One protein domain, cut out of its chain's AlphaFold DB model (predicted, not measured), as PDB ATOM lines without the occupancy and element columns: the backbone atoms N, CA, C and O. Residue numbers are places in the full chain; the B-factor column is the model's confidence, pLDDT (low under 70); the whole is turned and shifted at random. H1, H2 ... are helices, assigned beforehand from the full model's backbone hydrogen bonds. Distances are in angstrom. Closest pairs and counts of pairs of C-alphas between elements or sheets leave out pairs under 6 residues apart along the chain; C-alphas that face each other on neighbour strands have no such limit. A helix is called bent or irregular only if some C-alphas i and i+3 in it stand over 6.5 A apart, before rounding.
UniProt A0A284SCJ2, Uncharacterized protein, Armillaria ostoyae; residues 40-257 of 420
ATOM      1  N   ILE A  40      -5.129  23.905 -54.730       61.28
ATOM      2  CA  ILE A  40      -5.534  22.804 -53.838       61.28
ATOM      3  C   ILE A  40      -4.737  22.821 -52.522       61.28
ATOM      4  O   ILE A  40      -5.067  22.103 -51.581       61.28
ATOM      5  N   ILE A  41      -3.692  23.648 -52.399       63.81
ATOM      6  CA  ILE A  41      -2.913  23.729 -51.154       63.81
ATOM      7  C   ILE A  41      -3.743  24.399 -50.065       63.81
ATOM      8  O   ILE A  41      -3.847  23.851 -48.968       63.81
ATOM      9  N   LEU A  42      -4.350  25.551 -50.361       68.62
ATOM     10  CA  LEU A  42      -5.193  26.244 -49.394       68.62
ATOM     11  C   LEU A  42      -6.435  25.408 -49.056       68.62
ATOM     12  O   LEU A  42      -6.607  25.042 -47.895       68.62
ATOM     13  N   ILE A  43      -7.219  25.023 -50.068       71.75
ATOM     14  CA  ILE A  43      -8.449  24.226 -49.902       71.75
ATOM     15  C   ILE A  43      -8.150  22.877 -49.224       71.75
ATOM     16  O   ILE A  43      -8.764  22.495 -48.235       71.75
ATOM     17  N   GLY A  44      -7.173  22.129 -49.729       72.62
ATOM     18  CA  GLY A  44      -6.893  20.783 -49.233       72.62
ATOM     19  C   GLY A  44      -6.175  20.771 -47.882       72.62
ATOM     20  O   GLY A  44      -6.581  20.053 -46.971       72.62
ATOM     21  N   GLN A  45      -5.083  21.528 -47.733       74.44
ATOM     22  CA  GLN A  45      -4.210  21.403 -46.553       74.44
ATOM     23  C   GLN A  45      -4.634  22.307 -45.398       74.44
ATOM     24  O   GLN A  45      -4.492  21.918 -44.235       74.44
ATOM     25  N   LEU A  46      -5.109  23.518 -45.694       79.00
ATOM     26  CA  LEU A  46      -5.333  24.532 -44.665       79.00
ATOM     27  C   LEU A  46      -6.784  24.592 -44.190       79.00
ATOM     28  O   LEU A  46      -6.974  24.885 -43.015       79.00
ATOM     29  N   THR A  47      -7.767  24.265 -45.036       84.06
ATOM     30  CA  THR A  47      -9.200  24.366 -44.695       84.06
ATOM     31  C   THR A  47      -9.881  23.020 -44.427       84.06
ATOM     32  O   THR A  47     -11.097  22.970 -44.357       84.06
ATOM     33  N   GLY A  48      -9.141  21.913 -44.297       84.94
ATOM     34  CA  GLY A  48      -9.707  20.617 -43.878       84.94
ATOM     35  C   GLY A  48     -10.263  19.720 -44.995       84.94
ATOM     36  O   GLY A  48     -10.558  18.557 -44.739       84.94
ATOM     37  N   TRP A  49     -10.311  20.173 -46.254       85.44
ATOM     38  CA  TRP A  49     -10.858  19.380 -47.370       85.44
ATOM     39  C   TRP A  49      -9.916  18.296 -47.923       85.44
ATOM     40  O   TRP A  49     -10.225  17.655 -48.927       85.44
ATOM     41  N   GLY A  50      -8.759  18.058 -47.304       82.06
ATOM     42  CA  GLY A  50      -7.714  17.172 -47.837       82.06
ATOM     43  C   GLY A  50      -8.134  15.714 -48.066       82.06
ATOM     44  O   GLY A  50      -7.570  15.057 -48.940       82.06
ATOM     45  N   ASN A  51      -9.137  15.226 -47.326       84.12
ATOM     46  CA  ASN A  51      -9.690  13.872 -47.459       84.12
ATOM     47  C   ASN A  51     -10.938  13.800 -48.359       84.12
ATOM     48  O   ASN A  51     -11.528  12.732 -48.522       84.12
ATOM     49  N   ASN A  52     -11.346  14.916 -48.970       86.44
ATOM     50  CA  ASN A  52     -12.386  14.912 -49.991       86.44
ATOM     51  C   ASN A  52     -11.785  14.426 -51.316       86.44
ATOM     52  O   ASN A  52     -10.856  15.038 -51.847       86.44
ATOM     53  N   PHE A  53     -12.315  13.335 -51.881       85.69
ATOM     54  CA  PHE A  53     -11.741  12.716 -53.081       85.69
ATOM     55  C   PHE A  53     -11.765  13.605 -54.336       85.69
ATOM     56  O   PHE A  53     -11.081  13.280 -55.308       85.69
ATOM     57  N   ALA A  54     -12.511  14.714 -54.326       81.56
ATOM     58  CA  ALA A  54     -12.440  15.753 -55.350       81.56
ATOM     59  C   ALA A  54     -11.087  16.494 -55.341       81.56
ATOM     60  O   ALA A  54     -10.589  16.880 -56.395       81.56
ATOM     61  N   PHE A  55     -10.467  16.633 -54.165       81.00
ATOM     62  CA  PHE A  55      -9.179  17.307 -53.956       81.00
ATOM     63  C   PHE A  55      -8.038  16.340 -53.612       81.00
ATOM     64  O   PHE A  55      -6.863  16.721 -53.635       81.00
ATOM     65  N   MET A  56      -8.355  15.082 -53.296       80.94
ATOM     66  CA  MET A  56      -7.347  14.075 -52.994       80.94
ATOM     67  C   MET A  56      -6.469  13.762 -54.202       80.94
ATOM     68  O   MET A  56      -6.860  13.709 -55.370       80.94
ATOM     69  N   ARG A  57      -5.246  13.403 -53.850       76.19
ATOM     70  CA  ARG A  57      -4.269  12.810 -54.740       76.19
ATOM     71  C   ARG A  57      -4.710  11.408 -55.188       76.19
ATOM     72  O   ARG A  57      -5.024  10.561 -54.348       76.19
ATOM     73  N   TYR A  58      -4.593  11.117 -56.486       77.31
ATOM     74  CA  TYR A  58      -4.721   9.758 -57.005       77.31
ATOM     75  C   TYR A  58      -3.755   8.808 -56.306       77.31
ATOM     76  O   TYR A  58      -2.533   8.963 -56.287       77.31
ATOM     77  N   SER A  59      -4.353   7.825 -55.665       81.31
ATOM     78  CA  SER A  59      -3.707   6.895 -54.759       81.31
ATOM     79  C   SER A  59      -4.655   5.723 -54.540       81.31
ATOM     80  O   SER A  59      -5.821   5.771 -54.946       81.31
ATOM     81  N   ASN A  60      -4.183   4.674 -53.872       84.31
ATOM     82  CA  ASN A  60      -5.082   3.609 -53.433       84.31
ATOM     83  C   ASN A  60      -6.174   4.153 -52.505       84.31
ATOM     84  O   ASN A  60      -7.319   3.755 -52.662       84.31
ATOM     85  N   GLN A  61      -5.860   5.138 -51.656       83.50
ATOM     86  CA  GLN A  61      -6.847   5.814 -50.817       83.50
ATOM     87  C   GLN A  61      -7.935   6.482 -51.672       83.50
ATOM     88  O   GLN A  61      -9.104   6.139 -51.543       83.50
ATOM     89  N   TRP A  62      -7.569   7.332 -52.641       87.00
ATOM     90  CA  TRP A  62      -8.547   7.942 -53.557       87.00
ATOM     91  C   TRP A  62      -9.412   6.897 -54.273       87.00
ATOM     92  O   TRP A  62     -10.632   7.044 -54.338       87.00
ATOM     93  N   ARG A  63      -8.803   5.806 -54.768       87.25
ATOM     94  CA  ARG A  63      -9.537   4.715 -55.431       87.25
ATOM     95  C   ARG A  63     -10.534   4.051 -54.483       87.25
ATOM     96  O   ARG A  63     -11.624   3.709 -54.930       87.25
ATOM     97  N   THR A  64     -10.181   3.870 -53.211       89.75
ATOM     98  CA  THR A  64     -11.064   3.282 -52.197       89.75
ATOM     99  C   THR A  64     -12.262   4.188 -51.913       89.75
ATOM    100  O   THR A  64     -13.392   3.719 -52.040       89.75
ATOM    101  N   HIS A  65     -12.046   5.482 -51.642       90.69
ATOM    102  CA  HIS A  65     -13.144   6.442 -51.441       90.69
ATOM    103  C   HIS A  65     -14.045   6.518 -52.682       90.69
ATOM    104  O   HIS A  65     -15.267   6.414 -52.585       90.69
ATOM    105  N   ARG A  66     -13.451   6.618 -53.882       89.94
ATOM    106  CA  ARG A  66     -14.204   6.701 -55.140       89.94
ATOM    107  C   ARG A  66     -15.007   5.433 -55.423       89.94
ATOM    108  O   ARG A  66     -16.134   5.534 -55.901       89.94
ATOM    109  N   ARG A  67     -14.446   4.253 -55.132       91.56
ATOM    110  CA  ARG A  67     -15.135   2.964 -55.286       91.56
ATOM    111  C   ARG A  67     -16.330   2.871 -54.346       91.56
ATOM    112  O   ARG A  67     -17.406   2.521 -54.815       91.56
ATOM    113  N   MET A  68     -16.150   3.208 -53.067       91.88
ATOM    114  CA  MET A  68     -17.242   3.216 -52.093       91.88
ATOM    115  C   MET A  68     -18.344   4.183 -52.524       91.88
ATOM    116  O   MET A  68     -19.487   3.769 -52.661       91.88
ATOM    117  N   PHE A  69     -18.002   5.437 -52.840       93.69
ATOM    118  CA  PHE A  69     -18.974   6.419 -53.328       93.69
ATOM    119  C   PHE A  69     -19.765   5.881 -54.529       93.69
ATOM    120  O   PHE A  69     -20.989   5.948 -54.572       93.69
ATOM    121  N   HIS A  70     -19.068   5.308 -55.512       93.00
ATOM    122  CA  HIS A  70     -19.710   4.814 -56.725       93.00
ATOM    123  C   HIS A  70     -20.670   3.645 -56.466       93.00
ATOM    124  O   HIS A  70     -21.694   3.571 -57.131       93.00
ATOM    125  N   GLN A  71     -20.397   2.771 -55.493       92.06
ATOM    126  CA  GLN A  71     -21.301   1.663 -55.150       92.06
ATOM    127  C   GLN A  71     -22.697   2.148 -54.742       92.06
ATOM    128  O   GLN A  71     -23.684   1.510 -55.104       92.06
ATOM    129  N   TYR A  72     -22.769   3.282 -54.042       93.00
ATOM    130  CA  TYR A  72     -24.021   3.867 -53.560       93.00
ATOM    131  C   TYR A  72     -24.672   4.808 -54.584       93.00
ATOM    132  O   TYR A  72     -25.889   4.837 -54.697       93.00
ATOM    133  N   PHE A  73     -23.884   5.541 -55.375       92.88
ATOM    134  CA  PHE A  73     -24.399   6.599 -56.260       92.88
ATOM    135  C   PHE A  73     -24.313   6.283 -57.765       92.88
ATOM    136  O   PHE A  73     -24.501   7.165 -58.602       92.88
ATOM    137  N   GLN A  74     -24.016   5.040 -58.148       93.56
ATOM    138  CA  GLN A  74     -24.115   4.590 -59.541       93.56
ATOM    139  C   GLN A  74     -25.571   4.555 -60.022       93.56
ATOM    140  O   GLN A  74     -26.489   4.313 -59.241       93.56
ATOM    141  N   SER A  75     -25.792   4.714 -61.329       91.19
ATOM    142  CA  SER A  75     -27.134   4.828 -61.920       91.19
ATOM    143  C   SER A  75     -28.086   3.678 -61.570       91.19
ATOM    144  O   SER A  75     -29.283   3.910 -61.459       91.19
ATOM    145  N   CYS A  76     -27.584   2.455 -61.364       93.75
ATOM    146  CA  CYS A  76     -28.419   1.317 -60.968       93.75
ATOM    147  C   CYS A  76     -28.799   1.299 -59.476       93.75
ATOM    148  O   CYS A  76     -29.761   0.625 -59.121       93.75
ATOM    149  N   ALA A  77     -28.086   2.032 -58.615       92.00
ATOM    150  CA  ALA A  77     -28.398   2.160 -57.191       92.00
ATOM    151  C   ALA A  77     -29.387   3.308 -56.911       92.00
ATOM    152  O   ALA A  77     -30.186   3.223 -55.982       92.00
ATOM    153  N   VAL A  78     -29.387   4.348 -57.755       92.25
ATOM    154  CA  VAL A  78     -30.225   5.553 -57.599       92.25
ATOM    155  C   VAL A  78     -31.730   5.276 -57.422       92.25
ATOM    156  O   VAL A  78     -32.328   5.958 -56.589       92.25
ATOM    157  N   PRO A  79     -32.370   4.299 -58.108       95.38
ATOM    158  CA  PRO A  79     -33.797   4.029 -57.920       95.38
ATOM    159  C   PRO A  79     -34.205   3.711 -56.475       95.38
ATOM    160  O   PRO A  79     -35.336   4.000 -56.086       95.38
ATOM    161  N   ALA A  80     -33.290   3.188 -55.649       94.06
ATOM    162  CA  ALA A  80     -33.549   2.953 -54.227       94.06
ATOM    163  C   ALA A  80     -33.827   4.254 -53.445       94.06
ATOM    164  O   ALA A  80     -34.473   4.222 -52.399       94.06
ATOM    165  N   TYR A  81     -33.385   5.406 -53.961       95.06
ATOM    166  CA  TYR A  81     -33.555   6.719 -53.335       95.06
ATOM    167  C   TYR A  81     -34.775   7.493 -53.848       95.06
ATOM    168  O   TYR A  81     -35.107   8.537 -53.284       95.06
ATOM    169  N   TYR A  82     -35.487   6.991 -54.863       95.56
ATOM    170  CA  TYR A  82     -36.688   7.644 -55.396       95.56
ATOM    171  C   TYR A  82     -37.751   7.947 -54.330       95.56
ATOM    172  O   TYR A  82     -38.244   9.077 -54.319       95.56
ATOM    173  N   PRO A  83     -38.071   7.049 -53.375       95.12
ATOM    174  CA  PRO A  83     -39.036   7.368 -52.322       95.12
ATOM    175  C   PRO A  83     -38.597   8.544 -51.438       95.12
ATOM    176  O   PRO A  83     -39.421   9.380 -51.065       95.12
ATOM    177  N   VAL A  84     -37.297   8.644 -51.138       95.38
ATOM    178  CA  VAL A  84     -36.719   9.750 -50.354       95.38
ATOM    179  C   VAL A  84     -36.819  11.060 -51.136       95.38
ATOM    180  O   VAL A  84     -37.288  12.061 -50.598       95.38
ATOM    181  N   GLN A  85     -36.455  11.039 -52.422       95.75
ATOM    182  CA  GLN A  85     -36.549  12.199 -53.312       95.75
ATOM    183  C   GLN A  85     -37.997  12.681 -53.467       95.75
ATOM    184  O   GLN A  85     -38.265  13.878 -53.364       95.75
ATOM    185  N   MET A  86     -38.950  11.763 -53.649       95.75
ATOM    186  CA  MET A  86     -40.374  12.094 -53.738       95.75
ATOM    187  C   MET A  86     -40.902  12.700 -52.435       95.75
ATOM    188  O   MET A  86     -41.537  13.752 -52.476       95.75
ATOM    189  N   LYS A  87     -40.600  12.096 -51.276       94.88
ATOM    190  CA  LYS A  87     -41.016  12.624 -49.965       94.88
ATOM    191  C   LYS A  87     -40.471  14.036 -49.730       94.88
ATOM    192  O   LYS A  87     -41.238  14.920 -49.355       94.88
ATOM    193  N   ALA A  88     -39.181  14.259 -49.986       94.69
ATOM    194  CA  ALA A  88     -38.569  15.581 -49.856       94.69
ATOM    195  C   ALA A  88     -39.221  16.600 -50.805       94.69
ATOM    196  O   ALA A  88     -39.504  17.726 -50.405       94.69
ATOM    197  N   THR A  89     -39.534  16.192 -52.040       95.56
ATOM    198  CA  THR A  89     -40.182  17.054 -53.043       95.56
ATOM    199  C   THR A  89     -41.587  17.474 -52.612       95.56
ATOM    200  O   THR A  89     -41.948  18.634 -52.782       95.56
ATOM    201  N   LEU A  90     -42.367  16.588 -51.984       94.19
ATOM    202  CA  LEU A  90     -43.657  16.962 -51.389       94.19
ATOM    203  C   LEU A  90     -43.491  18.019 -50.290       94.19
ATOM    204  O   LEU A  90     -44.266  18.974 -50.248       94.19
ATOM    205  N   GLY A  91     -42.466  17.878 -49.443       93.19
ATOM    206  CA  GLY A  91     -42.119  18.874 -48.427       93.19
ATOM    207  C   GLY A  91     -41.787  20.238 -49.040       93.19
ATOM    208  O   GLY A  91     -42.372  21.245 -48.642       93.19
ATOM    209  N   LEU A  92     -40.947  20.253 -50.079       94.12
ATOM    210  CA  LEU A  92     -40.603  21.464 -50.830       94.12
ATOM    211  C   LEU A  92     -41.846  22.150 -51.410       94.12
ATOM    212  O   LEU A  92     -42.015  23.355 -51.249       94.12
ATOM    213  N   LEU A  93     -42.747  21.400 -52.052       94.94
ATOM    214  CA  LEU A  93     -43.977  21.963 -52.619       94.94
ATOM    215  C   LEU A  93     -44.869  22.593 -51.538       94.94
ATOM    216  O   LEU A  93     -45.402  23.683 -51.735       94.94
ATOM    217  N   GLN A  94     -45.003  21.948 -50.375       94.12
ATOM    218  CA  GLN A  94     -45.757  22.502 -49.245       94.12
ATOM    219  C   GLN A  94     -45.118  23.777 -48.681       94.12
ATOM    220  O   GLN A  94     -45.836  24.703 -48.304       94.12
ATOM    221  N   GLN A  95     -43.787  23.832 -48.616       92.81
ATOM    222  CA  GLN A  95     -43.043  25.010 -48.175       92.81
ATOM    223  C   GLN A  95     -43.184  26.172 -49.168       92.81
ATOM    224  O   GLN A  95     -43.502  27.287 -48.756       92.81
ATOM    225  N   LEU A  96     -43.062  25.902 -50.471       94.56
ATOM    226  CA  LEU A  96     -43.259  26.895 -51.532       94.56
ATOM    227  C   LEU A  96     -44.680  27.474 -51.537       94.56
ATOM    228  O   LEU A  96     -44.842  28.667 -51.768       94.56
ATOM    229  N   LEU A  97     -45.701  26.662 -51.237       94.94
ATOM    230  CA  LEU A  97     -47.083  27.140 -51.102       94.94
ATOM    231  C   LEU A  97     -47.283  28.068 -49.894       94.94
ATOM    232  O   LEU A  97     -48.124  28.962 -49.947       94.94
ATOM    233  N   LYS A  98     -46.549  27.844 -48.797       94.38
ATOM    234  CA  LYS A  98     -46.680  28.626 -47.557       94.38
ATOM    235  C   LYS A  98     -45.876  29.924 -47.592       94.38
ATOM    236  O   LYS A  98     -46.365  30.949 -47.127       94.38
ATOM    237  N   SER A  99     -44.643  29.870 -48.085       94.75
ATOM    238  CA  SER A  99     -43.705  30.995 -48.070       94.75
ATOM    239  C   SER A  99     -42.839  31.003 -49.336       94.75
ATOM    240  O   SER A  99     -41.662  30.635 -49.291       94.75
ATOM    241  N   PRO A 100     -43.398  31.427 -50.484       94.19
ATOM    242  CA  PRO A 100     -42.684  31.429 -51.762       94.19
ATOM    243  C   PRO A 100     -41.485  32.389 -51.785       94.19
ATOM    244  O   PRO A 100     -40.515  32.131 -52.493       94.19
ATOM    245  N   ASP A 101     -41.500  33.458 -50.982       93.81
ATOM    246  CA  ASP A 101     -40.442  34.481 -50.972       93.81
ATOM    247  C   ASP A 101     -39.074  33.948 -50.513       93.81
ATOM    248  O   ASP A 101     -38.035  34.514 -50.848       93.81
ATOM    249  N   VAL A 102     -39.056  32.834 -49.774       91.38
ATOM    250  CA  VAL A 102     -37.832  32.188 -49.267       91.38
ATOM    251  C   VAL A 102     -37.508  30.886 -50.011       91.38
ATOM    252  O   VAL A 102     -36.844  30.001 -49.469       91.38
ATOM    253  N   PHE A 103     -37.933  30.767 -51.277       92.75
ATOM    254  CA  PHE A 103     -37.764  29.566 -52.110       92.75
ATOM    255  C   PHE A 103     -36.329  29.022 -52.162       92.75
ATOM    256  O   PHE A 103     -36.145  27.809 -52.178       92.75
ATOM    257  N   ALA A 104     -35.308  29.887 -52.162       90.75
ATOM    258  CA  ALA A 104     -33.912  29.452 -52.199       90.75
ATOM    259  C   ALA A 104     -33.524  28.641 -50.951       90.75
ATOM    260  O   ALA A 104     -32.855  27.615 -51.068       90.75
ATOM    261  N   SER A 105     -34.010  29.057 -49.776       89.75
ATOM    262  CA  SER A 105     -33.831  28.310 -48.528       89.75
ATOM    263  C   SER A 105     -34.554  26.964 -48.589       89.75
ATOM    264  O   SER A 105     -33.969  25.933 -48.267       89.75
ATOM    265  N   HIS A 106     -35.784  26.942 -49.117       91.69
ATOM    266  CA  HIS A 106     -36.550  25.701 -49.282       91.69
ATOM    267  C   HIS A 106     -35.859  24.701 -50.213       91.69
ATOM    268  O   HIS A 106     -35.838  23.506 -49.928       91.69
ATOM    269  N   ILE A 107     -35.251  25.166 -51.309       92.94
ATOM    270  CA  ILE A 107     -34.489  24.308 -52.232       92.94
ATOM    271  C   ILE A 107     -33.216  23.780 -51.557       92.94
ATOM    272  O   ILE A 107     -32.884  22.606 -51.724       92.94
ATOM    273  N   CYS A 108     -32.526  24.611 -50.768       89.94
ATOM    274  CA  CYS A 108     -31.376  24.173 -49.975       89.94
ATOM    275  C   CYS A 108     -31.778  23.075 -48.978       89.94
ATOM    276  O   CYS A 108     -31.182  21.997 -48.954       89.94
ATOM    277  N   HIS A 109     -32.865  23.301 -48.241       90.81
ATOM    278  CA  HIS A 109     -33.437  22.323 -47.322       90.81
ATOM    279  C   HIS A 109     -33.880  21.034 -48.035       90.81
ATOM    280  O   HIS A 109     -33.649  19.942 -47.519       90.81
ATOM    281  N   HIS A 110     -34.470  21.121 -49.232       93.25
ATOM    282  CA  HIS A 110     -34.849  19.958 -50.047       93.25
ATOM    283  C   HIS A 110     -33.640  19.092 -50.411       93.25
ATOM    284  O   HIS A 110     -33.649  17.885 -50.152       93.25
ATOM    285  N   ALA A 111     -32.588  19.706 -50.954       93.25
ATOM    286  CA  ALA A 111     -31.364  18.999 -51.318       93.25
ATOM    287  C   ALA A 111     -30.679  18.394 -50.079       93.25
ATOM    288  O   ALA A 111     -30.308  17.216 -50.096       93.25
ATOM    289  N   GLY A 112     -30.593  19.168 -48.990       92.62
ATOM    290  CA  GLY A 112     -30.090  18.737 -47.684       92.62
ATOM    291  C   GLY A 112     -30.862  17.542 -47.119       92.62
ATOM    292  O   GLY A 112     -30.263  16.543 -46.729       92.62
ATOM    293  N   SER A 113     -32.194  17.584 -47.167       93.69
ATOM    294  CA  SER A 113     -33.075  16.509 -46.688       93.69
ATOM    295  C   SER A 113     -32.840  15.193 -47.416       93.69
ATOM    296  O   SER A 113     -32.764  14.136 -46.789       93.69
ATOM    297  N   ILE A 114     -32.692  15.237 -48.744       95.06
ATOM    298  CA  ILE A 114     -32.444  14.036 -49.549       95.06
ATOM    299  C   ILE A 114     -31.105  13.412 -49.166       95.06
ATOM    300  O   ILE A 114     -31.026  12.204 -48.919       95.06
ATOM    301  N   ILE A 115     -30.049  14.226 -49.135       94.69
ATOM    302  CA  ILE A 115     -28.691  13.722 -48.968       94.69
ATOM    303  C   ILE A 115     -28.441  13.255 -47.528       94.69
ATOM    304  O   ILE A 115     -27.881  12.176 -47.333       94.69
ATOM    305  N   MET A 116     -28.950  13.982 -46.527       94.81
ATOM    306  CA  MET A 116     -28.834  13.621 -45.111       94.81
ATOM    307  C   MET A 116     -29.594  12.338 -44.800       94.81
ATOM    308  O   MET A 116     -29.053  11.443 -44.143       94.81
ATOM    309  N   LYS A 117     -30.802  12.186 -45.356       95.19
ATOM    310  CA  LYS A 117     -31.575  10.955 -45.187       95.19
ATOM    311  C   LYS A 117     -30.880   9.758 -45.824       95.19
ATOM    312  O   LYS A 117     -30.840   8.686 -45.229       95.19
ATOM    313  N   THR A 118     -30.304   9.950 -47.007       94.94
ATOM    314  CA  THR A 118     -29.631   8.887 -47.765       94.94
ATOM    315  C   THR A 118     -28.318   8.444 -47.112       94.94
ATOM    316  O   THR A 118     -28.027   7.249 -47.030       94.94
ATOM    317  N   ILE A 119     -27.506   9.394 -46.644       95.06
ATOM    318  CA  ILE A 119     -26.155   9.112 -46.141       95.06
ATOM    319  C   ILE A 119     -26.162   8.734 -44.664       95.06
ATOM    320  O   ILE A 119     -25.513   7.756 -44.297       95.06
ATOM    321  N   TYR A 120     -26.879   9.504 -43.844       94.69
ATOM    322  CA  TYR A 120     -26.814   9.439 -42.381       94.69
ATOM    323  C   TYR A 120     -28.088   8.862 -41.750       94.69
ATOM    324  O   TYR A 120     -28.133   8.633 -40.541       94.69
ATOM    325  N   GLY A 121     -29.142   8.631 -42.544       93.31
ATOM    326  CA  GLY A 121     -30.441   8.169 -42.045       93.31
ATOM    327  C   GLY A 121     -31.245   9.265 -41.339       93.31
ATOM    328  O   GLY A 121     -32.329   8.985 -40.825       93.31
ATOM    329  N   TYR A 122     -30.743  10.498 -41.353       93.62
ATOM    330  CA  TYR A 122     -31.262  11.639 -40.609       93.62
ATOM    331  C   TYR A 122     -32.442  12.312 -41.322       93.62
ATOM    332  O   TYR A 122     -32.405  12.518 -42.534       93.62
ATOM    333  N   ASP A 123     -33.493  12.649 -40.575       91.88
ATOM    334  CA  ASP A 123     -34.593  13.485 -41.065       91.88
ATOM    335  C   ASP A 123     -34.317  14.943 -40.667       91.88
ATOM    336  O   ASP A 123     -34.286  15.259 -39.482       91.88
ATOM    337  N   VAL A 124     -34.113  15.801 -41.667       91.06
ATOM    338  CA  VAL A 124     -33.785  17.228 -41.502       91.06
ATOM    339  C   VAL A 124     -35.001  18.014 -41.001       91.06
ATOM    340  O   VAL A 124     -36.114  17.812 -41.499       91.06
ATOM    341  N   ASP A 125     -34.800  18.936 -40.056       86.25
ATOM    342  CA  ASP A 125     -35.869  19.799 -39.534       86.25
ATOM    343  C   ASP A 125     -36.306  20.850 -40.580       86.25
ATOM    344  O   ASP A 125     -35.486  21.638 -41.067       86.25
ATOM    345  N   PRO A 126     -37.602  20.905 -40.947       75.31
ATOM    346  CA  PRO A 126     -38.130  21.870 -41.912       75.31
ATOM    347  C   PRO A 126     -38.086  23.339 -41.469       75.31
ATOM    348  O   PRO A 126     -38.312  24.208 -42.313       75.31
ATOM    349  N   ASN A 127     -37.836  23.638 -40.190       75.00
ATOM    350  CA  ASN A 127     -37.782  25.006 -39.656       75.00
ATOM    351  C   ASN A 127     -36.357  25.559 -39.501       75.00
ATOM    352  O   ASN A 127     -36.200  26.684 -39.025       75.00
ATOM    353  N   GLY A 128     -35.340  24.797 -39.904       77.81
ATOM    354  CA  GLY A 128     -33.933  25.147 -39.727       77.81
ATOM    355  C   GLY A 128     -33.195  23.997 -39.061       77.81
ATOM    356  O   GLY A 128     -33.615  23.509 -38.016       77.81
ATOM    357  N   ASP A 129     -32.114  23.555 -39.694       89.06
ATOM    358  CA  ASP A 129     -31.416  22.335 -39.325       89.06
ATOM    359  C   ASP A 129     -29.923  22.590 -39.176       89.06
ATOM    360  O   ASP A 129     -29.269  23.093 -40.093       89.06
ATOM    361  N   HIS A 130     -29.393  22.199 -38.022       91.31
ATOM    362  CA  HIS A 130     -27.997  22.413 -37.657       91.31
ATOM    363  C   HIS A 130     -27.023  21.808 -38.675       91.31
ATOM    364  O   HIS A 130     -26.035  22.444 -39.037       91.31
ATOM    365  N   PHE A 131     -27.308  20.618 -39.216       90.94
ATOM    366  CA  PHE A 131     -26.404  19.990 -40.179       90.94
ATOM    367  C   PHE A 131     -26.415  20.706 -41.529       90.94
ATOM    368  O   PHE A 131     -25.363  20.846 -42.155       90.94
ATOM    369  N   VAL A 132     -27.575  21.197 -41.972       87.00
ATOM    370  CA  VAL A 132     -27.672  21.999 -43.201       87.00
ATOM    371  C   VAL A 132     -26.921  23.325 -43.047       87.00
ATOM    372  O   VAL A 132     -26.207  23.728 -43.966       87.00
ATOM    373  N   GLU A 133     -27.014  23.972 -41.884       87.81
ATOM    374  CA  GLU A 133     -26.259  25.195 -41.583       87.81
ATOM    375  C   GLU A 133     -24.744  24.948 -41.551       87.81
ATOM    376  O   GLU A 133     -23.989  25.723 -42.145       87.81
ATOM    377  N   LEU A 134     -24.292  23.849 -40.936       88.44
ATOM    378  CA  LEU A 134     -22.882  23.447 -40.951       88.44
ATOM    379  C   LEU A 134     -22.359  23.237 -42.377       88.44
ATOM    380  O   LEU A 134     -21.235  23.637 -42.686       88.44
ATOM    381  N   ALA A 135     -23.163  22.642 -43.261       87.12
ATOM    382  CA  ALA A 135     -22.781  22.458 -44.659       87.12
ATOM    383  C   ALA A 135     -22.589  23.786 -45.389       87.12
ATOM    384  O   ALA A 135     -21.583  23.961 -46.079       87.12
ATOM    385  N   ASP A 136     -23.522  24.726 -45.230       85.31
ATOM    386  CA  ASP A 136     -23.430  26.038 -45.877       85.31
ATOM    387  C   ASP A 136     -22.199  26.819 -45.383       85.31
ATOM    388  O   ASP A 136     -21.444  27.367 -46.190       85.31
ATOM    389  N   GLN A 137     -21.920  26.776 -44.074       87.50
ATOM    390  CA  GLN A 137     -20.730  27.396 -43.480       87.50
ATOM    391  C   GLN A 137     -19.425  26.767 -43.991       87.50
ATOM    392  O   GLN A 137     -18.504  27.484 -44.392       87.50
ATOM    393  N   ALA A 138     -19.347  25.435 -44.036       87.19
ATOM    394  CA  ALA A 138     -18.168  24.723 -44.524       87.19
ATOM    395  C   ALA A 138     -17.894  24.993 -46.016       87.19
ATOM    396  O   ALA A 138     -16.735  25.103 -46.441       87.19
ATOM    397  N   LEU A 139     -18.951  25.116 -46.823       85.25
ATOM    398  CA  LEU A 139     -18.860  25.370 -48.261       85.25
ATOM    399  C   LEU A 139     -18.480  26.813 -48.604       85.25
ATOM    400  O   LEU A 139     -17.932  27.040 -49.685       85.25
ATOM    401  N   GLU A 140     -18.670  27.773 -47.696       82.12
ATOM    402  CA  GLU A 140     -18.284  29.173 -47.916       82.12
ATOM    403  C   GLU A 140     -16.800  29.314 -48.278       82.12
ATOM    404  O   GLU A 140     -16.437  30.059 -49.192       82.12
ATOM    405  N   GLY A 141     -15.928  28.526 -47.641       76.69
ATOM    406  CA  GLY A 141     -14.517  28.470 -48.017       76.69
ATOM    407  C   GLY A 141     -14.334  28.085 -49.486       76.69
ATOM    408  O   GLY A 141     -13.651  28.784 -50.231       76.69
ATOM    409  N   ILE A 142     -14.996  27.023 -49.946       76.94
ATOM    410  CA  ILE A 142     -14.916  26.591 -51.349       76.94
ATOM    411  C   ILE A 142     -15.462  27.668 -52.294       76.94
ATOM    412  O   ILE A 142     -14.862  27.898 -53.341       76.94
ATOM    413  N   ARG A 143     -16.542  28.369 -51.936       76.88
ATOM    414  CA  ARG A 143     -17.111  29.440 -52.774       76.88
ATOM    415  C   ARG A 143     -16.131  30.599 -52.975       76.88
ATOM    416  O   ARG A 143     -16.029  31.132 -54.078       76.88
ATOM    417  N   VAL A 144     -15.362  30.950 -51.942       73.50
ATOM    418  CA  VAL A 144     -14.408  32.070 -51.993       73.50
ATOM    419  C   VAL A 144     -13.091  31.694 -52.680       73.50
ATOM    420  O   VAL A 144     -12.568  32.482 -53.467       73.50
ATOM    421  N   ILE A 145     -12.528  30.518 -52.378       71.50
ATOM    422  CA  ILE A 145     -11.174  30.131 -52.830       71.50
ATOM    423  C   ILE A 145     -11.152  28.984 -53.848       71.50
ATOM    424  O   ILE A 145     -10.075  28.586 -54.284       71.50
ATOM    425  N   GLY A 146     -12.314  28.469 -54.259       66.00
ATOM    426  CA  GLY A 146     -12.461  27.348 -55.197       66.00
ATOM    427  C   GLY A 146     -11.844  27.593 -56.573       66.00
ATOM    428  O   GLY A 146     -11.405  26.652 -57.237       66.00
ATOM    429  N   ASN A 147     -11.747  28.860 -56.981       66.31
ATOM    430  CA  ASN A 147     -11.056  29.248 -58.202       66.31
ATOM    431  C   ASN A 147      -9.537  29.166 -58.009       66.31
ATOM    432  O   ASN A 147      -8.953  29.851 -57.162       66.31
ATOM    433  N   VAL A 148      -8.893  28.349 -58.846       60.47
ATOM    434  CA  VAL A 148      -7.435  28.193 -58.881       60.47
ATOM    435  C   VAL A 148      -6.750  29.543 -59.041       60.47
ATOM    436  O   VAL A 148      -7.054  30.296 -59.962       60.47
ATOM    437  N   GLY A 149      -5.775  29.815 -58.174       62.88
ATOM    438  CA  GLY A 149      -4.954  31.021 -58.263       62.88
ATOM    439  C   GLY A 149      -5.570  32.258 -57.614       62.88
ATOM    440  O   GLY A 149      -4.985  33.335 -57.687       62.88
ATOM    441  N   SER A 150      -6.710  32.117 -56.933       65.88
ATOM    442  CA  SER A 150      -7.328  33.203 -56.163       65.88
ATOM    443  C   SER A 150      -6.478  33.666 -54.968       65.88
ATOM    444  O   SER A 150      -6.667  34.782 -54.482       65.88
ATOM    445  N   VAL A 151      -5.513  32.857 -54.503       68.12
ATOM    446  CA  VAL A 151      -4.677  33.173 -53.334       68.12
ATOM    447  C   VAL A 151      -3.189  32.926 -53.599       68.12
ATOM    448  O   VAL A 151      -2.780  31.891 -54.115       68.12
ATOM    449  N   LEU A 152      -2.333  33.860 -53.163       71.50
ATOM    450  CA  LEU A 152      -0.874  33.796 -53.359       71.50
ATOM    451  C   LEU A 152      -0.210  32.537 -52.778       71.50
ATOM    452  O   LEU A 152       0.821  32.103 -53.290       71.50
ATOM    453  N   VAL A 153      -0.782  31.939 -51.726       72.44
ATOM    454  CA  VAL A 153      -0.251  30.715 -51.091       72.44
ATOM    455  C   VAL A 153      -0.223  29.519 -52.043       72.44
ATOM    456  O   VAL A 153       0.593  28.615 -51.874       72.44
ATOM    457  N   ASP A 154      -1.076  29.530 -53.063       71.31
ATOM    458  CA  ASP A 154      -1.125  28.482 -54.071       71.31
ATOM    459  C   ASP A 154       0.056  28.546 -55.041       71.31
ATOM    460  O   ASP A 154       0.518  27.508 -55.514       71.31
ATOM    461  N   TYR A 155       0.583  29.748 -55.286       71.88
ATOM    462  CA  TYR A 155       1.789  29.968 -56.087       71.88
ATOM    463  C   TYR A 155       3.064  29.875 -55.248       71.88
ATOM    464  O   TYR A 155       4.069  29.329 -55.699       71.88
ATOM    465  N   PHE A 156       3.009  30.363 -54.008       78.50
ATOM    466  CA  PHE A 156       4.130  30.386 -53.076       78.50
ATOM    467  C   PHE A 156       3.780  29.609 -51.799       78.50
ATOM    468  O   PHE A 156       3.412  30.207 -50.784       78.50
ATOM    469  N   PRO A 157       3.952  28.270 -51.787       76.56
ATOM    470  CA  PRO A 157       3.575  27.431 -50.649       76.56
ATOM    471  C   PRO A 157       4.276  27.797 -49.338       76.56
ATOM    472  O   PRO A 157       3.763  27.485 -48.268       76.56
ATOM    473  N   VAL A 158       5.434  28.467 -49.400       80.94
ATOM    474  CA  VAL A 158       6.158  28.986 -48.227       80.94
ATOM    475  C   VAL A 158       5.291  29.927 -47.386       80.94
ATOM    476  O   VAL A 158       5.426  29.938 -46.161       80.94
ATOM    477  N   LEU A 159       4.345  30.646 -48.000       81.12
ATOM    478  CA  LEU A 159       3.460  31.582 -47.302       81.12
ATOM    479  C   LEU A 159       2.599  30.903 -46.227       81.12
ATOM    480  O   LEU A 159       2.188  31.562 -45.276       81.12
ATOM    481  N   LYS A 160       2.371  29.585 -46.305       79.56
ATOM    482  CA  LYS A 160       1.616  28.848 -45.275       79.56
ATOM    483  C   LYS A 160       2.308  28.817 -43.909       79.56
ATOM    484  O   LYS A 160       1.654  28.561 -42.904       79.56
ATOM    485  N   TYR A 161       3.617  29.066 -43.876       81.75
ATOM    486  CA  TYR A 161       4.417  29.099 -42.652       81.75
ATOM    487  C   TYR A 161       4.572  30.513 -42.080       81.75
ATOM    488  O   TYR A 161       5.256  30.687 -41.071       81.75
ATOM    489  N   PHE A 162       3.969  31.531 -42.705       84.94
ATOM    490  CA  PHE A 162       4.111  32.904 -42.236       84.94
ATOM    491  C   PHE A 162       3.499  33.084 -40.840       84.94
ATOM    492  O   PHE A 162       2.413  32.566 -40.558       84.94
ATOM    493  N   PRO A 163       4.164  33.842 -39.949       82.44
ATOM    494  CA  PRO A 163       3.588  34.191 -38.664       82.44
ATOM    495  C   PRO A 163       2.276  34.954 -38.846       82.44
ATOM    496  O   PRO A 163       2.164  35.855 -39.673       82.44
ATOM    497  N   ARG A 164       1.282  34.638 -38.017       81.19
ATOM    498  CA  ARG A 164      -0.095  35.155 -38.143       81.19
ATOM    499  C   ARG A 164      -0.206  36.672 -37.980       81.19
ATOM    500  O   ARG A 164      -1.169  37.269 -38.443       81.19
ATOM    501  N   TRP A 165       0.761  37.271 -37.291       81.12
ATOM    502  CA  TRP A 165       0.836  38.712 -37.069       81.12
ATOM    503  C   TRP A 165       1.394  39.472 -38.282       81.12
ATOM    504  O   TRP A 165       1.279  40.694 -38.334       81.12
ATOM    505  N   MET A 166       1.992  38.776 -39.256       83.88
ATOM    506  CA  MET A 166       2.617  39.401 -40.417       83.88
ATOM    507  C   MET A 166       1.556  39.997 -41.364       83.88
ATOM    508  O   MET A 166       0.535  39.350 -41.632       83.88
ATOM    509  N   PRO A 167       1.776  41.208 -41.914       75.81
ATOM    510  CA  PRO A 167       0.893  41.786 -42.923       75.81
ATOM    511  C   PRO A 167       0.685  40.819 -44.097       75.81
ATOM    512  O   PRO A 167       1.636  40.238 -44.608       75.81
ATOM    513  N   GLY A 168      -0.571  40.615 -44.505       73.62
ATOM    514  CA  GLY A 168      -0.927  39.669 -45.571       73.62
ATOM    515  C   GLY A 168      -1.162  38.218 -45.122       73.62
ATOM    516  O   GLY A 168      -1.740  37.455 -45.884       73.62
ATOM    517  N   ALA A 169      -0.845  37.835 -43.877       80.19
ATOM    518  CA  ALA A 169      -1.044  36.466 -43.369       80.19
ATOM    519  C   ALA A 169      -2.458  36.181 -42.807       80.19
ATOM    520  O   ALA A 169      -2.705  35.116 -42.238       80.19
ATOM    521  N   LYS A 170      -3.419  37.109 -42.970       78.50
ATOM    522  CA  LYS A 170      -4.803  36.964 -42.459       78.50
ATOM    523  C   LYS A 170      -5.514  35.712 -42.990       78.50
ATOM    524  O   LYS A 170      -6.329  35.135 -42.270       78.50
ATOM    525  N   PHE A 171      -5.169  35.264 -44.199       79.31
ATOM    526  CA  PHE A 171      -5.728  34.052 -44.805       79.31
ATOM    527  C   PHE A 171      -5.491  32.796 -43.950       79.31
ATOM    528  O   PHE A 171      -6.319  31.900 -43.966       79.31
ATOM    529  N   ILE A 172      -4.416  32.739 -43.149       81.75
ATOM    530  CA  ILE A 172      -4.124  31.599 -42.260       81.75
ATOM    531  C   ILE A 172      -5.173  31.494 -41.145       81.75
ATOM    532  O   ILE A 172      -5.559  30.398 -40.738       81.75
ATOM    533  N   SER A 173      -5.637  32.632 -40.623       84.56
ATOM    534  CA  SER A 173      -6.682  32.661 -39.596       84.56
ATOM    535  C   SER A 173      -8.048  32.309 -40.177       84.56
ATOM    536  O   SER A 173      -8.771  31.541 -39.551       84.56
ATOM    537  N   ILE A 174      -8.355  32.807 -41.378       84.12
ATOM    538  CA  ILE A 174      -9.588  32.471 -42.105       84.12
ATOM    539  C   ILE A 174      -9.611  30.978 -42.445       84.12
ATOM    540  O   ILE A 174     -10.570  30.294 -42.117       84.12
ATOM    541  N   ALA A 175      -8.518  30.444 -42.996       85.38
ATOM    542  CA  ALA A 175      -8.427  29.033 -43.345       85.38
ATOM    543  C   ALA A 175      -8.592  28.114 -42.129       85.38
ATOM    544  O   ALA A 175      -9.172  27.043 -42.250       85.38
ATOM    545  N   ARG A 176      -8.133  28.541 -40.944       87.50
ATOM    546  CA  ARG A 176      -8.374  27.801 -39.700       87.50
ATOM    547  C   ARG A 176      -9.838  27.836 -39.265       87.50
ATOM    548  O   ARG A 176     -10.299  26.834 -38.738       87.50
ATOM    549  N   ALA A 177     -10.528  28.965 -39.438       88.81
ATOM    550  CA  ALA A 177     -11.961  29.040 -39.162       88.81
ATOM    551  C   ALA A 177     -12.714  28.068 -40.079       88.81
ATOM    552  O   ALA A 177     -13.328  27.141 -39.577       88.81
ATOM    553  N   TRP A 178     -12.481  28.144 -41.393       90.06
ATOM    554  CA  TRP A 178     -13.067  27.198 -42.346       90.06
ATOM    555  C   TRP A 178     -12.705  25.745 -42.063       90.06
ATOM    556  O   TRP A 178     -13.536  24.864 -42.215       90.06
ATOM    557  N   ARG A 179     -11.472  25.472 -41.623       91.50
ATOM    558  CA  ARG A 179     -11.081  24.122 -41.210       91.50
ATOM    559  C   ARG A 179     -11.948  23.600 -40.077       91.50
ATOM    560  O   ARG A 179     -12.302  22.429 -40.106       91.50
ATOM    561  N   LYS A 180     -12.246  24.451 -39.099       93.19
ATOM    562  CA  LYS A 180     -13.116  24.102 -37.986       93.19
ATOM    563  C   LYS A 180     -14.520  23.770 -38.506       93.19
ATOM    564  O   LYS A 180     -15.005  22.687 -38.216       93.19
ATOM    565  N   ASP A 181     -15.086  24.634 -39.347       92.56
ATOM    566  CA  ASP A 181     -16.425  24.448 -39.923       92.56
ATOM    567  C   ASP A 181     -16.507  23.142 -40.747       92.56
ATOM    568  O   ASP A 181     -17.458  22.373 -40.642       92.56
ATOM    569  N   VAL A 182     -15.463  22.834 -41.528       92.75
ATOM    570  CA  VAL A 182     -15.352  21.584 -42.300       92.75
ATOM    571  C   VAL A 182     -15.217  20.365 -41.389       92.75
ATOM    572  O   VAL A 182     -15.830  19.336 -41.656       92.75
ATOM    573  N   GLU A 183     -14.411  20.449 -40.329       93.81
ATOM    574  CA  GLU A 183     -14.262  19.362 -39.356       93.81
ATOM    575  C   GLU A 183     -15.590  19.087 -38.626       93.81
ATOM    576  O   GLU A 183     -15.957  17.919 -38.506       93.81
ATOM    577  N   GLU A 184     -16.344  20.121 -38.239       94.38
ATOM    578  CA  GLU A 184     -17.683  20.011 -37.630       94.38
ATOM    579  C   GLU A 184     -18.702  19.401 -38.615       94.38
ATOM    580  O   GLU A 184     -19.341  18.398 -38.295       94.38
ATOM    581  N   MET A 185     -18.759  19.888 -39.863       94.00
ATOM    582  CA  MET A 185     -19.616  19.331 -40.925       94.00
ATOM    583  C   MET A 185     -19.336  17.839 -41.196       94.00
ATOM    584  O   MET A 185     -20.243  17.086 -41.549       94.00
ATOM    585  N   ILE A 186     -18.083  17.393 -41.067       94.19
ATOM    586  CA  ILE A 186     -17.713  15.982 -41.254       94.19
ATOM    587  C   ILE A 186     -18.044  15.156 -40.005       94.19
ATOM    588  O   ILE A 186     -18.529  14.027 -40.126       94.19
ATOM    589  N   GLN A 187     -17.692  15.665 -38.823       94.25
ATOM    590  CA  GLN A 187     -17.715  14.905 -37.577       94.25
ATOM    591  C   GLN A 187     -19.139  14.708 -37.066       94.25
ATOM    592  O   GLN A 187     -19.526  13.571 -36.801       94.25
ATOM    593  N   GLU A 188     -19.920  15.778 -36.957       95.31
ATOM    594  CA  GLU A 188     -21.168  15.739 -36.195       95.31
ATOM    595  C   GLU A 188     -22.250  14.852 -36.837       95.31
ATOM    596  O   GLU A 188     -22.812  14.007 -36.134       95.31
ATOM    597  N   PRO A 189     -22.508  14.909 -38.164       93.94
ATOM    598  CA  PRO A 189     -23.448  13.977 -38.794       93.94
ATOM    599  C   PRO A 189     -23.008  12.511 -38.674       93.94
ATOM    600  O   PRO A 189     -23.835  11.605 -38.559       93.94
ATOM    601  N   PHE A 190     -21.696  12.257 -38.701       94.00
ATOM    602  CA  PHE A 190     -21.148  10.908 -38.576       94.00
ATOM    603  C   PHE A 190     -21.298  10.358 -37.151       94.00
ATOM    604  O   PHE A 190     -21.677   9.194 -36.978       94.00
ATOM    605  N   GLU A 191     -21.036  11.184 -36.137       93.06
ATOM    606  CA  GLU A 191     -21.277  10.853 -34.729       93.06
ATOM    607  C   GLU A 191     -22.754  10.562 -34.485       93.06
ATOM    608  O   GLU A 191     -23.073   9.501 -33.950       93.06
ATOM    609  N   TYR A 192     -23.652  11.408 -34.998       93.25
ATOM    610  CA  TYR A 192     -25.096  11.200 -34.899       93.25
ATOM    611  C   TYR A 192     -25.524   9.803 -35.379       93.25
ATOM    612  O   TYR A 192     -26.242   9.086 -34.673       93.25
ATOM    613  N   THR A 193     -25.081   9.374 -36.568       90.75
ATOM    614  CA  THR A 193     -25.441   8.044 -37.086       90.75
ATOM    615  C   THR A 193     -24.799   6.924 -36.270       90.75
ATOM    616  O   THR A 193     -25.428   5.886 -36.058       90.75
ATOM    617  N   THR A 194     -23.568   7.123 -35.793       89.50
ATOM    618  CA  THR A 194     -22.850   6.140 -34.968       89.50
ATOM    619  C   THR A 194     -23.562   5.915 -33.631       89.50
ATOM    620  O   THR A 194     -23.810   4.771 -33.247       89.50
ATOM    621  N   GLU A 195     -23.968   6.989 -32.954       89.69
ATOM    622  CA  GLU A 195     -24.740   6.940 -31.708       89.69
ATOM    623  C   GLU A 195     -26.137   6.351 -31.928       89.69
ATOM    624  O   GLU A 195     -26.594   5.498 -31.164       89.69
ATOM    625  N   SER A 196     -26.807   6.739 -33.016       87.88
ATOM    626  CA  SER A 196     -28.113   6.181 -33.388       87.88
ATOM    627  C   SER A 196     -28.043   4.669 -33.622       87.88
ATOM    628  O   SER A 196     -28.980   3.942 -33.280       87.88
ATOM    629  N   LEU A 197     -26.931   4.177 -34.182       87.12
ATOM    630  CA  LEU A 197     -26.705   2.752 -34.415       87.12
ATOM    631  C   LEU A 197     -26.438   2.013 -33.101       87.12
ATOM    632  O   LEU A 197     -27.024   0.954 -32.878       87.12
ATOM    633  N   ALA A 198     -25.626   2.589 -32.208       84.25
ATOM    634  CA  ALA A 198     -25.376   2.037 -30.874       84.25
ATOM    635  C   ALA A 198     -26.672   1.894 -30.056       84.25
ATOM    636  O   ALA A 198     -26.859   0.906 -29.347       84.25
ATOM    637  N   ASN A 199     -27.604   2.834 -30.224       86.19
ATOM    638  CA  ASN A 199     -28.910   2.804 -29.571       86.19
ATOM    639  C   ASN A 199     -29.956   1.932 -30.302       86.19
ATOM    640  O   ASN A 199     -31.104   1.885 -29.872       86.19
ATOM    641  N   SER A 200     -29.591   1.216 -31.376       78.88
ATOM    642  CA  SER A 200     -30.497   0.383 -32.198       78.88
ATOM    643  C   SER A 200     -31.662   1.139 -32.865       78.88
ATOM    644  O   SER A 200     -32.674   0.535 -33.215       78.88
ATOM    645  N   PHE A 201     -31.518   2.451 -33.076       73.94
ATOM    646  CA  PHE A 201     -32.530   3.306 -33.714       73.94
ATOM    647  C   PHE A 201     -32.141   3.784 -35.119       73.94
ATOM    648  O   PHE A 201     -32.966   4.410 -35.781       73.94
ATOM    649  N   ALA A 202     -30.919   3.514 -35.592       72.88
ATOM    650  CA  ALA A 202     -30.443   4.039 -36.873       72.88
ATOM    651  C   ALA A 202     -31.243   3.497 -38.074       72.88
ATOM    652  O   ALA A 202     -31.216   2.290 -38.337       72.88
ATOM    653  N   PRO A 203     -31.885   4.373 -38.871       79.94
ATOM    654  CA  PRO A 203     -32.430   3.992 -40.168       79.94
ATOM    655  C   PRO A 203     -31.332   3.478 -41.117       79.94
ATOM    656  O   PRO A 203     -30.150   3.811 -40.972       79.94
ATOM    657  N   SER A 204     -31.717   2.679 -42.120       85.88
ATOM    658  CA  SER A 204     -30.782   2.241 -43.171       85.88
ATOM    659  C   SER A 204     -30.240   3.453 -43.922       85.88
ATOM    660  O   SER A 204     -31.006   4.306 -44.370       85.88
ATOM    661  N   SER A 205     -28.919   3.537 -44.035       91.62
ATOM    662  CA  SER A 205     -28.196   4.644 -44.654       91.62
ATOM    663  C   SER A 205     -26.806   4.183 -45.084       91.62
ATOM    664  O   SER A 205     -26.323   3.150 -44.611       91.62
ATOM    665  N   LEU A 206     -26.132   4.958 -45.938       91.62
ATOM    666  CA  LEU A 206     -24.758   4.649 -46.354       91.62
ATOM    667  C   LEU A 206     -23.848   4.420 -45.139       91.62
ATOM    668  O   LEU A 206     -23.114   3.429 -45.098       91.62
ATOM    669  N   VAL A 207     -23.895   5.309 -44.145       92.38
ATOM    670  CA  VAL A 207     -23.035   5.218 -42.960       92.38
ATOM    671  C   VAL A 207     -23.437   4.032 -42.086       92.38
ATOM    672  O   VAL A 207     -22.578   3.204 -41.784       92.38
ATOM    673  N   SER A 208     -24.721   3.878 -41.737       91.56
ATOM    674  CA  SER A 208     -25.166   2.785 -40.852       91.56
ATOM    675  C   SER A 208     -24.905   1.392 -41.445       91.56
ATOM    676  O   SER A 208     -24.449   0.490 -40.734       91.56
ATOM    677  N   GLU A 209     -25.081   1.213 -42.755       91.00
ATOM    678  CA  GLU A 209     -24.771  -0.047 -43.440       91.00
ATOM    679  C   GLU A 209     -23.274  -0.373 -43.428       91.00
ATOM    680  O   GLU A 209     -22.894  -1.527 -43.212       91.00
ATOM    681  N   ASN A 210     -22.407   0.617 -43.669       90.12
ATOM    682  CA  ASN A 210     -20.962   0.386 -43.659       90.12
ATOM    683  C   ASN A 210     -20.424   0.179 -42.239       90.12
ATOM    684  O   ASN A 210     -19.588  -0.701 -42.049       90.12
ATOM    685  N   LEU A 211     -20.932   0.903 -41.238       87.69
ATOM    686  CA  LEU A 211     -20.570   0.680 -39.834       87.69
ATOM    687  C   LEU A 211     -20.949  -0.733 -39.369       87.69
ATOM    688  O   LEU A 211     -20.134  -1.412 -38.745       87.69
ATOM    689  N   THR A 212     -22.129  -1.225 -39.760       86.19
ATOM    690  CA  THR A 212     -22.563  -2.602 -39.462       86.19
ATOM    691  C   THR A 212     -21.633  -3.643 -40.101       86.19
ATOM    692  O   THR A 212     -21.291  -4.639 -39.466       86.19
ATOM    693  N   LYS A 213     -21.158  -3.404 -41.334       84.00
ATOM    694  CA  LYS A 213     -20.177  -4.276 -42.013       84.00
ATOM    695  C   LYS A 213     -18.795  -4.245 -41.347       84.00
ATOM    696  O   LYS A 213     -18.107  -5.262 -41.339       84.00
ATOM    697  N   ILE A 214     -18.376  -3.098 -40.807       80.06
ATOM    698  CA  ILE A 214     -17.087  -2.948 -40.107       80.06
ATOM    699  C   ILE A 214     -17.117  -3.651 -38.742       80.06
ATOM    700  O   ILE A 214     -16.116  -4.245 -38.355       80.06
ATOM    701  N   GLY A 215     -18.260  -3.647 -38.047       64.56
ATOM    702  CA  GLY A 215     -18.459  -4.359 -36.777       64.56
ATOM    703  C   GLY A 215     -18.442  -5.894 -36.876       64.56
ATOM    704  O   GLY A 215     -18.503  -6.568 -35.848       64.56
ATOM    705  N   ALA A 216     -18.344  -6.467 -38.082       56.16
ATOM    706  CA  ALA A 216     -18.147  -7.899 -38.276       56.16
ATOM    707  C   ALA A 216     -16.680  -8.298 -37.974       56.16
ATOM    708  O   ALA A 216     -15.756  -7.620 -38.429       56.16
ATOM    709  N   PRO A 217     -16.431  -9.412 -37.256       45.88
ATOM    710  CA  PRO A 217     -15.128  -9.758 -36.661       45.88
ATOM    711  C   PRO A 217     -13.960 -10.030 -37.636       45.88
ATOM    712  O   PRO A 217     -12.859 -10.354 -37.189       45.88
ATOM    713  N   GLU A 218     -14.149  -9.896 -38.952       53.91
ATOM    714  CA  GLU A 218     -13.141 -10.227 -39.973       53.91
ATOM    715  C   GLU A 218     -12.302  -9.033 -40.484       53.91
ATOM    716  O   GLU A 218     -11.295  -9.255 -41.157       53.91
ATOM    717  N   ASN A 219     -12.624  -7.776 -40.144       55.50
ATOM    718  CA  ASN A 219     -11.923  -6.597 -40.688       55.50
ATOM    719  C   ASN A 219     -10.847  -6.028 -39.738       55.50
ATOM    720  O   ASN A 219     -11.131  -5.194 -38.883       55.50
ATOM    721  N   ARG A 220      -9.584  -6.454 -39.913       48.38
ATOM    722  CA  ARG A 220      -8.426  -6.047 -39.080       48.38
ATOM    723  C   ARG A 220      -7.825  -4.655 -39.374       48.38
ATOM    724  O   ARG A 220      -6.981  -4.225 -38.597       48.38
ATOM    725  N   ASP A 221      -8.298  -3.931 -40.393       55.47
ATOM    726  CA  ASP A 221      -7.865  -2.552 -40.731       55.47
ATOM    727  C   ASP A 221      -8.956  -1.496 -40.406       55.47
ATOM    728  O   ASP A 221      -9.196  -0.546 -41.155       55.47
ATOM    729  N   SER A 222      -9.691  -1.684 -39.304       59.09
ATOM    730  CA  SER A 222     -10.941  -0.962 -39.003       59.09
ATOM    731  C   SER A 222     -10.824   0.570 -38.995       59.09
ATOM    732  O   SER A 222     -11.739   1.240 -39.465       59.09
ATOM    733  N   GLU A 223      -9.704   1.139 -38.542       58.50
ATOM    734  CA  GLU A 223      -9.514   2.596 -38.444       58.50
ATOM    735  C   GLU A 223      -9.414   3.271 -39.824       58.50
ATOM    736  O   GLU A 223     -10.069   4.282 -40.078       58.50
ATOM    737  N   THR A 224      -8.698   2.659 -40.775       69.31
ATOM    738  CA  THR A 224      -8.615   3.179 -42.152       69.31
ATOM    739  C   THR A 224      -9.939   3.020 -42.891       69.31
ATOM    740  O   THR A 224     -10.293   3.862 -43.716       69.31
ATOM    741  N   HIS A 225     -10.698   1.965 -42.592       79.56
ATOM    742  CA  HIS A 225     -12.031   1.766 -43.157       79.56
ATOM    743  C   HIS A 225     -13.061   2.761 -42.604       79.56
ATOM    744  O   HIS A 225     -13.869   3.269 -43.382       79.56
ATOM    745  N   LEU A 226     -13.009   3.084 -41.309       86.38
ATOM    746  CA  LEU A 226     -13.877   4.089 -40.687       86.38
ATOM    747  C   LEU A 226     -13.659   5.477 -41.294       86.38
ATOM    748  O   LEU A 226     -14.630   6.126 -41.687       86.38
ATOM    749  N   ASP A 227     -12.403   5.894 -41.458       88.44
ATOM    750  CA  ASP A 227     -12.071   7.161 -42.113       88.44
ATOM    751  C   ASP A 227     -12.609   7.215 -43.546       88.44
ATOM    752  O   ASP A 227     -13.208   8.213 -43.958       88.44
ATOM    753  N   VAL A 228     -12.457   6.130 -44.312       90.69
ATOM    754  CA  VAL A 228     -12.995   6.060 -45.676       90.69
ATOM    755  C   VAL A 228     -14.506   6.282 -45.673       90.69
ATOM    756  O   VAL A 228     -14.980   7.080 -46.483       90.69
ATOM    757  N   VAL A 229     -15.259   5.629 -44.780       92.88
ATOM    758  CA  VAL A 229     -16.719   5.811 -44.678       92.88
ATOM    759  C   VAL A 229     -17.051   7.258 -44.335       92.88
ATOM    760  O   VAL A 229     -17.807   7.902 -45.063       92.88
ATOM    761  N   LYS A 230     -16.442   7.783 -43.271       93.25
ATOM    762  CA  LYS A 230     -16.681   9.129 -42.745       93.25
ATOM    763  C   LYS A 230     -16.449  10.215 -43.791       93.25
ATOM    764  O   LYS A 230     -17.338  11.018 -44.070       93.25
ATOM    765  N   TYR A 231     -15.278  10.225 -44.420       92.81
ATOM    766  CA  TYR A 231     -14.969  11.245 -45.419       92.81
ATOM    767  C   TYR A 231     -15.752  11.032 -46.717       92.81
ATOM    768  O   TYR A 231     -16.148  12.011 -47.338       92.81
ATOM    769  N   THR A 232     -16.026   9.788 -47.134       93.38
ATOM    770  CA  THR A 232     -16.856   9.532 -48.329       93.38
ATOM    771  C   THR A 232     -18.287  10.038 -48.140       93.38
ATOM    772  O   THR A 232     -18.837  10.650 -49.058       93.38
ATOM    773  N   ALA A 233     -18.857   9.836 -46.950       94.06
ATOM    774  CA  ALA A 233     -20.144  10.391 -46.549       94.06
ATOM    775  C   ALA A 233     -20.132  11.927 -46.615       94.06
ATOM    776  O   ALA A 233     -20.976  12.519 -47.285       94.06
ATOM    777  N   ALA A 234     -19.111  12.570 -46.046       92.56
ATOM    778  CA  ALA A 234     -18.999  14.025 -46.087       92.56
ATOM    779  C   ALA A 234     -18.848  14.595 -47.510       92.56
ATOM    780  O   ALA A 234     -19.417  15.642 -47.817       92.56
ATOM    781  N   VAL A 235     -18.132  13.909 -48.416       91.44
ATOM    782  CA  VAL A 235     -18.072  14.341 -49.826       91.44
ATOM    783  C   VAL A 235     -19.455  14.299 -50.465       91.44
ATOM    784  O   VAL A 235     -19.841  15.247 -51.146       91.44
ATOM    785  N   ALA A 236     -20.207  13.220 -50.245       91.75
ATOM    786  CA  ALA A 236     -21.561  13.107 -50.769       91.75
ATOM    787  C   ALA A 236     -22.473  14.212 -50.213       91.75
ATOM    788  O   ALA A 236     -23.212  14.814 -50.988       91.75
ATOM    789  N   PHE A 237     -22.338  14.551 -48.927       87.94
ATOM    790  CA  PHE A 237     -23.067  15.656 -48.309       87.94
ATOM    791  C   PHE A 237     -22.749  17.010 -48.958       87.94
ATOM    792  O   PHE A 237     -23.658  17.706 -49.408       87.94
ATOM    793  N   SER A 238     -21.460  17.328 -49.128       83.19
ATOM    794  CA  SER A 238     -21.015  18.566 -49.788       83.19
ATOM    795  C   SER A 238     -21.486  18.700 -51.247       83.19
ATOM    796  O   SER A 238     -21.557  19.802 -51.781       83.19
ATOM    797  N   GLY A 239     -21.843  17.588 -51.902       83.19
ATOM    798  CA  GLY A 239     -22.350  17.574 -53.276       83.19
ATOM    799  C   GLY A 239     -23.787  18.084 -53.438       83.19
ATOM    800  O   GLY A 239     -24.211  18.341 -54.567       83.19
ATOM    801  N   ALA A 240     -24.545  18.251 -52.347       86.62
ATOM    802  CA  ALA A 240     -25.931  18.717 -52.414       86.62
ATOM    803  C   ALA A 240     -26.057  20.155 -52.948       86.62
ATOM    804  O   ALA A 240     -26.966  20.429 -53.733       86.62
ATOM    805  N   ASP A 241     -25.107  21.035 -52.618       85.25
ATOM    806  CA  ASP A 241     -25.077  22.444 -53.045       85.25
ATOM    807  C   ASP A 241     -25.091  22.592 -54.575       85.25
ATOM    808  O   ASP A 241     -25.806  23.423 -55.132       85.25
ATOM    809  N   SER A 242     -24.412  21.689 -55.292       88.56
ATOM    810  CA  SER A 242     -24.433  21.687 -56.760       88.56
ATOM    811  C   SER A 242     -25.842  21.480 -57.326       88.56
ATOM    812  O   SER A 242     -26.192  22.083 -58.337       88.56
ATOM    813  N   THR A 243     -26.677  20.664 -56.673       91.88
ATOM    814  CA  THR A 243     -28.066  20.441 -57.108       91.88
ATOM    815  C   THR A 243     -28.915  21.690 -56.878       91.88
ATOM    816  O   THR A 243     -29.688  22.071 -57.758       91.88
ATOM    817  N   VAL A 244     -28.722  22.368 -55.741       91.69
ATOM    818  CA  VAL A 244     -29.393  23.639 -55.415       91.69
ATOM    819  C   VAL A 244     -29.129  24.674 -56.508       91.69
ATOM    820  O   VAL A 244     -30.068  25.261 -57.044       91.69
ATOM    821  N   LEU A 245     -27.865  24.839 -56.908       90.75
ATOM    822  CA  LEU A 245     -27.462  25.803 -57.935       90.75
ATOM    823  C   LEU A 245     -28.088  25.517 -59.308       90.75
ATOM    824  O   LEU A 245     -28.486  26.451 -60.007       90.75
ATOM    825  N   VAL A 246     -28.231  24.244 -59.691       93.12
ATOM    826  CA  VAL A 246     -28.889  23.862 -60.955       93.12
ATOM    827  C   VAL A 246     -30.381  24.187 -60.921       93.12
ATOM    828  O   VAL A 246     -30.902  24.760 -61.878       93.12
ATOM    829  N   VAL A 247     -31.072  23.884 -59.818       94.81
ATOM    830  CA  VAL A 247     -32.507  24.190 -59.674       94.81
ATOM    831  C   VAL A 247     -32.745  25.701 -59.681       94.81
ATOM    832  O   VAL A 247     -33.633  26.175 -60.388       94.81
ATOM    833  N   LEU A 248     -31.925  26.475 -58.963       93.50
ATOM    834  CA  LEU A 248     -31.990  27.940 -58.986       93.50
ATOM    835  C   LEU A 248     -31.730  28.499 -60.391       93.50
ATOM    836  O   LEU A 248     -32.413  29.431 -60.815       93.50
ATOM    837  N   SER A 249     -30.797  27.905 -61.136       90.50
ATOM    838  CA  SER A 249     -30.526  28.282 -62.528       90.50
ATOM    839  C   SER A 249     -31.715  27.989 -63.445       90.50
ATOM    840  O   SER A 249     -32.044  28.816 -64.290       90.50
ATOM    841  N   ALA A 250     -32.407  26.862 -63.254       92.88
ATOM    842  CA  ALA A 250     -33.623  26.542 -64.001       92.88
ATOM    843  C   ALA A 250     -34.768  27.523 -63.687       92.88
ATOM    844  O   ALA A 250     -35.433  28.002 -64.603       92.88
ATOM    845  N   ILE A 251     -34.958  27.886 -62.412       93.75
ATOM    846  CA  ILE A 251     -35.936  28.912 -62.011       93.75
ATOM    847  C   ILE A 251     -35.606  30.248 -62.677       93.75
ATOM    848  O   ILE A 251     -36.487  30.876 -63.259       93.75
ATOM    849  N   LEU A 252     -34.337  30.660 -62.649       92.25
ATOM    850  CA  LEU A 252     -33.888  31.877 -63.320       92.25
ATOM    851  C   LEU A 252     -34.157  31.827 -64.832       92.25
ATOM    852  O   LEU A 252     -34.613  32.817 -65.399       92.25
ATOM    853  N   ALA A 253     -33.921  30.684 -65.479       90.25
ATOM    854  CA  ALA A 253     -34.216  30.501 -66.897       90.25
ATOM    855  C   ALA A 253     -35.718  30.652 -67.192       90.25
ATOM    856  O   ALA A 253     -36.074  31.346 -68.141       90.25
ATOM    857  N   PHE A 254     -36.604  30.098 -66.359       94.12
ATOM    858  CA  PHE A 254     -38.054  30.267 -66.525       94.12
ATOM    859  C   PHE A 254     -38.518  31.723 -66.400       94.12
ATOM    860  O   PHE A 254     -39.486  32.104 -67.053       94.12
ATOM    861  N   LEU A 255     -37.816  32.557 -65.624       92.38
ATOM    862  CA  LEU A 255     -38.111  33.993 -65.550       92.38
ATOM    863  C   LEU A 255     -37.756  34.737 -66.846       92.38
ATOM    864  O   LEU A 255     -38.418  35.715 -67.185       92.38
ATOM    865  N   PHE A 256     -36.717  34.296 -67.562       90.69
ATOM    866  CA  PHE A 256     -36.329  34.881 -68.850       90.69
ATOM    867  C   PHE A 256     -37.129  34.321 -70.030       90.69
ATOM    868  O   PHE A 256     -37.378  35.057 -70.982       90.69
ATOM    869  N   TYR A 257     -37.531  33.052 -69.951       92.50
ATOM    870  CA  TYR A 257     -38.178  32.300 -71.028       92.50
ATOM    871  C   TYR A 257     -39.488  31.658 -70.536       92.50
ATOM    872  O   TYR A 257     -39.581  30.428 -70.408       92.50
TER     873      TYR A 257
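AT A GLANCE: This is residues 40 to 257 of the 420 residues of an uncharacterized protein of Armillaria ostoyae (UniProt A0A284SCJ2). Helices are arranged roughly as a T: H10 and H11 follow each other nearly in one line, with H4 alongside their joint and H3 beyond H4, and a stem of H5 and H8a side by side runs off across H10 to the short helices H1, H6 and H7 near its far end. H2 and H9 pack on H10, H8b packs on H9, and residues 249 to 257 and 215 to 221 stick out. The printed part has 218 residues with eleven named helices, H1 to H11 in chain order, and no named strand; the class is all helix. It is compact, with a radius of gyration of the C-alphas of 19.0 A, and spans 57 by 52 by 30 A.

IN THESE COORDINATES: H1, residues 40 to 46, begins at C-alpha 40 at (-5.534, 22.804, -53.838). H2 is residues 60 to 73, 19.8 A long. H3, residues 78 to 98, is 30.1 A long and irregular, C-alphas 80 and 83 being 7.3 A apart; it has a kink of 35 degrees near residue 85. H4, residues 100 to 120, is 28.7 A long and irregular, C-alphas 101 and 104 being 8.3 A apart; it has a kink of 32 degrees near residue 107. H5, residues 130 to 145, is 23.9 A long; H6 is residues 152 to 155 and H7 residues 157 to 161. H8, residues 170 to 198, was assigned as one helix by its hydrogen bonds but is bent, C-alphas 186 and 189 being 6.6 A apart: H8a, residues 170 to 186, is 24.7 A long and H8b, residues 189 to 198, is 14.5 A, at a shallow tilt of 27 degrees. C-alpha 170 is at (-4.803, 36.964, -42.459). H9 is residues 206 to 214, H10 residues 222 to 238, 24.5 A long, and H11 residues 240 to 256, 25.3 A long, ending at C-alpha 256 at (-36.329, 34.881, -68.850).

HOW THE PARTS SIT: H1 touches H8a about perpendicular, at 86 degrees, the closest C-alphas being those of Leu 46 and Ala 175, 5.6 A apart. H1 touches H6, with C-alphas 41 and 154 closest at 5.9 A; H6 and H7 only just touch, with 3 pairs of C-alphas within 8 A, and only at the corner. H2 touches H10 with residues 64 to 69 alone, closest at C-alphas 65 and 232, 5.7 A. H3 and H4 form a helical hairpin, a shallow tilt of 26 degrees, opposite ways, closest at C-alphas 88 and 110, 5.7 A. H4 touches H11 at C-alphas 111 and 240, 5.5 A. H5 touches H8a at C-alphas 138 and 182, 4.8 A, with a tilt of 36 degrees, only just steep, opposite ways. H8a touches H10 with residues 185 to 186 alone, about perpendicular at 74 degrees, closest at C-alphas 186 and 234, 5.4 A. H8b touches H9 at C-alphas 193 and 208, 6.5 A. H9 and H10 form a helical hairpin at 5 degrees, closest at C-alphas 214 and 222, 6.6 A. H10 and H11 meet only through their link; H3 and H11, for instance, are apart. Every O i to N i+4 pair is within hydrogen-bond range in H1, H8a, H8b, H9, H10 and H11; the counts are 9 of 10 in H2, 14 of 17 in H3, 15 of 17 in H4, 10 of 12 in H5 and 0 of 1 in H7, where 2 of 2 O i to N i+3 pairs are, while H6 is too short for an i+4 pair.

THE WHOLE: The C-alphas farthest apart are those of Pro 217 and Tyr 257, 59.0 A. The printed part has no cut; the link from H1 to H2, 13 residues, is long. The mean pLDDT of the printed part is 85.6, and residues 40 to 42, 146 to 151 and 215 to 224 are under 70.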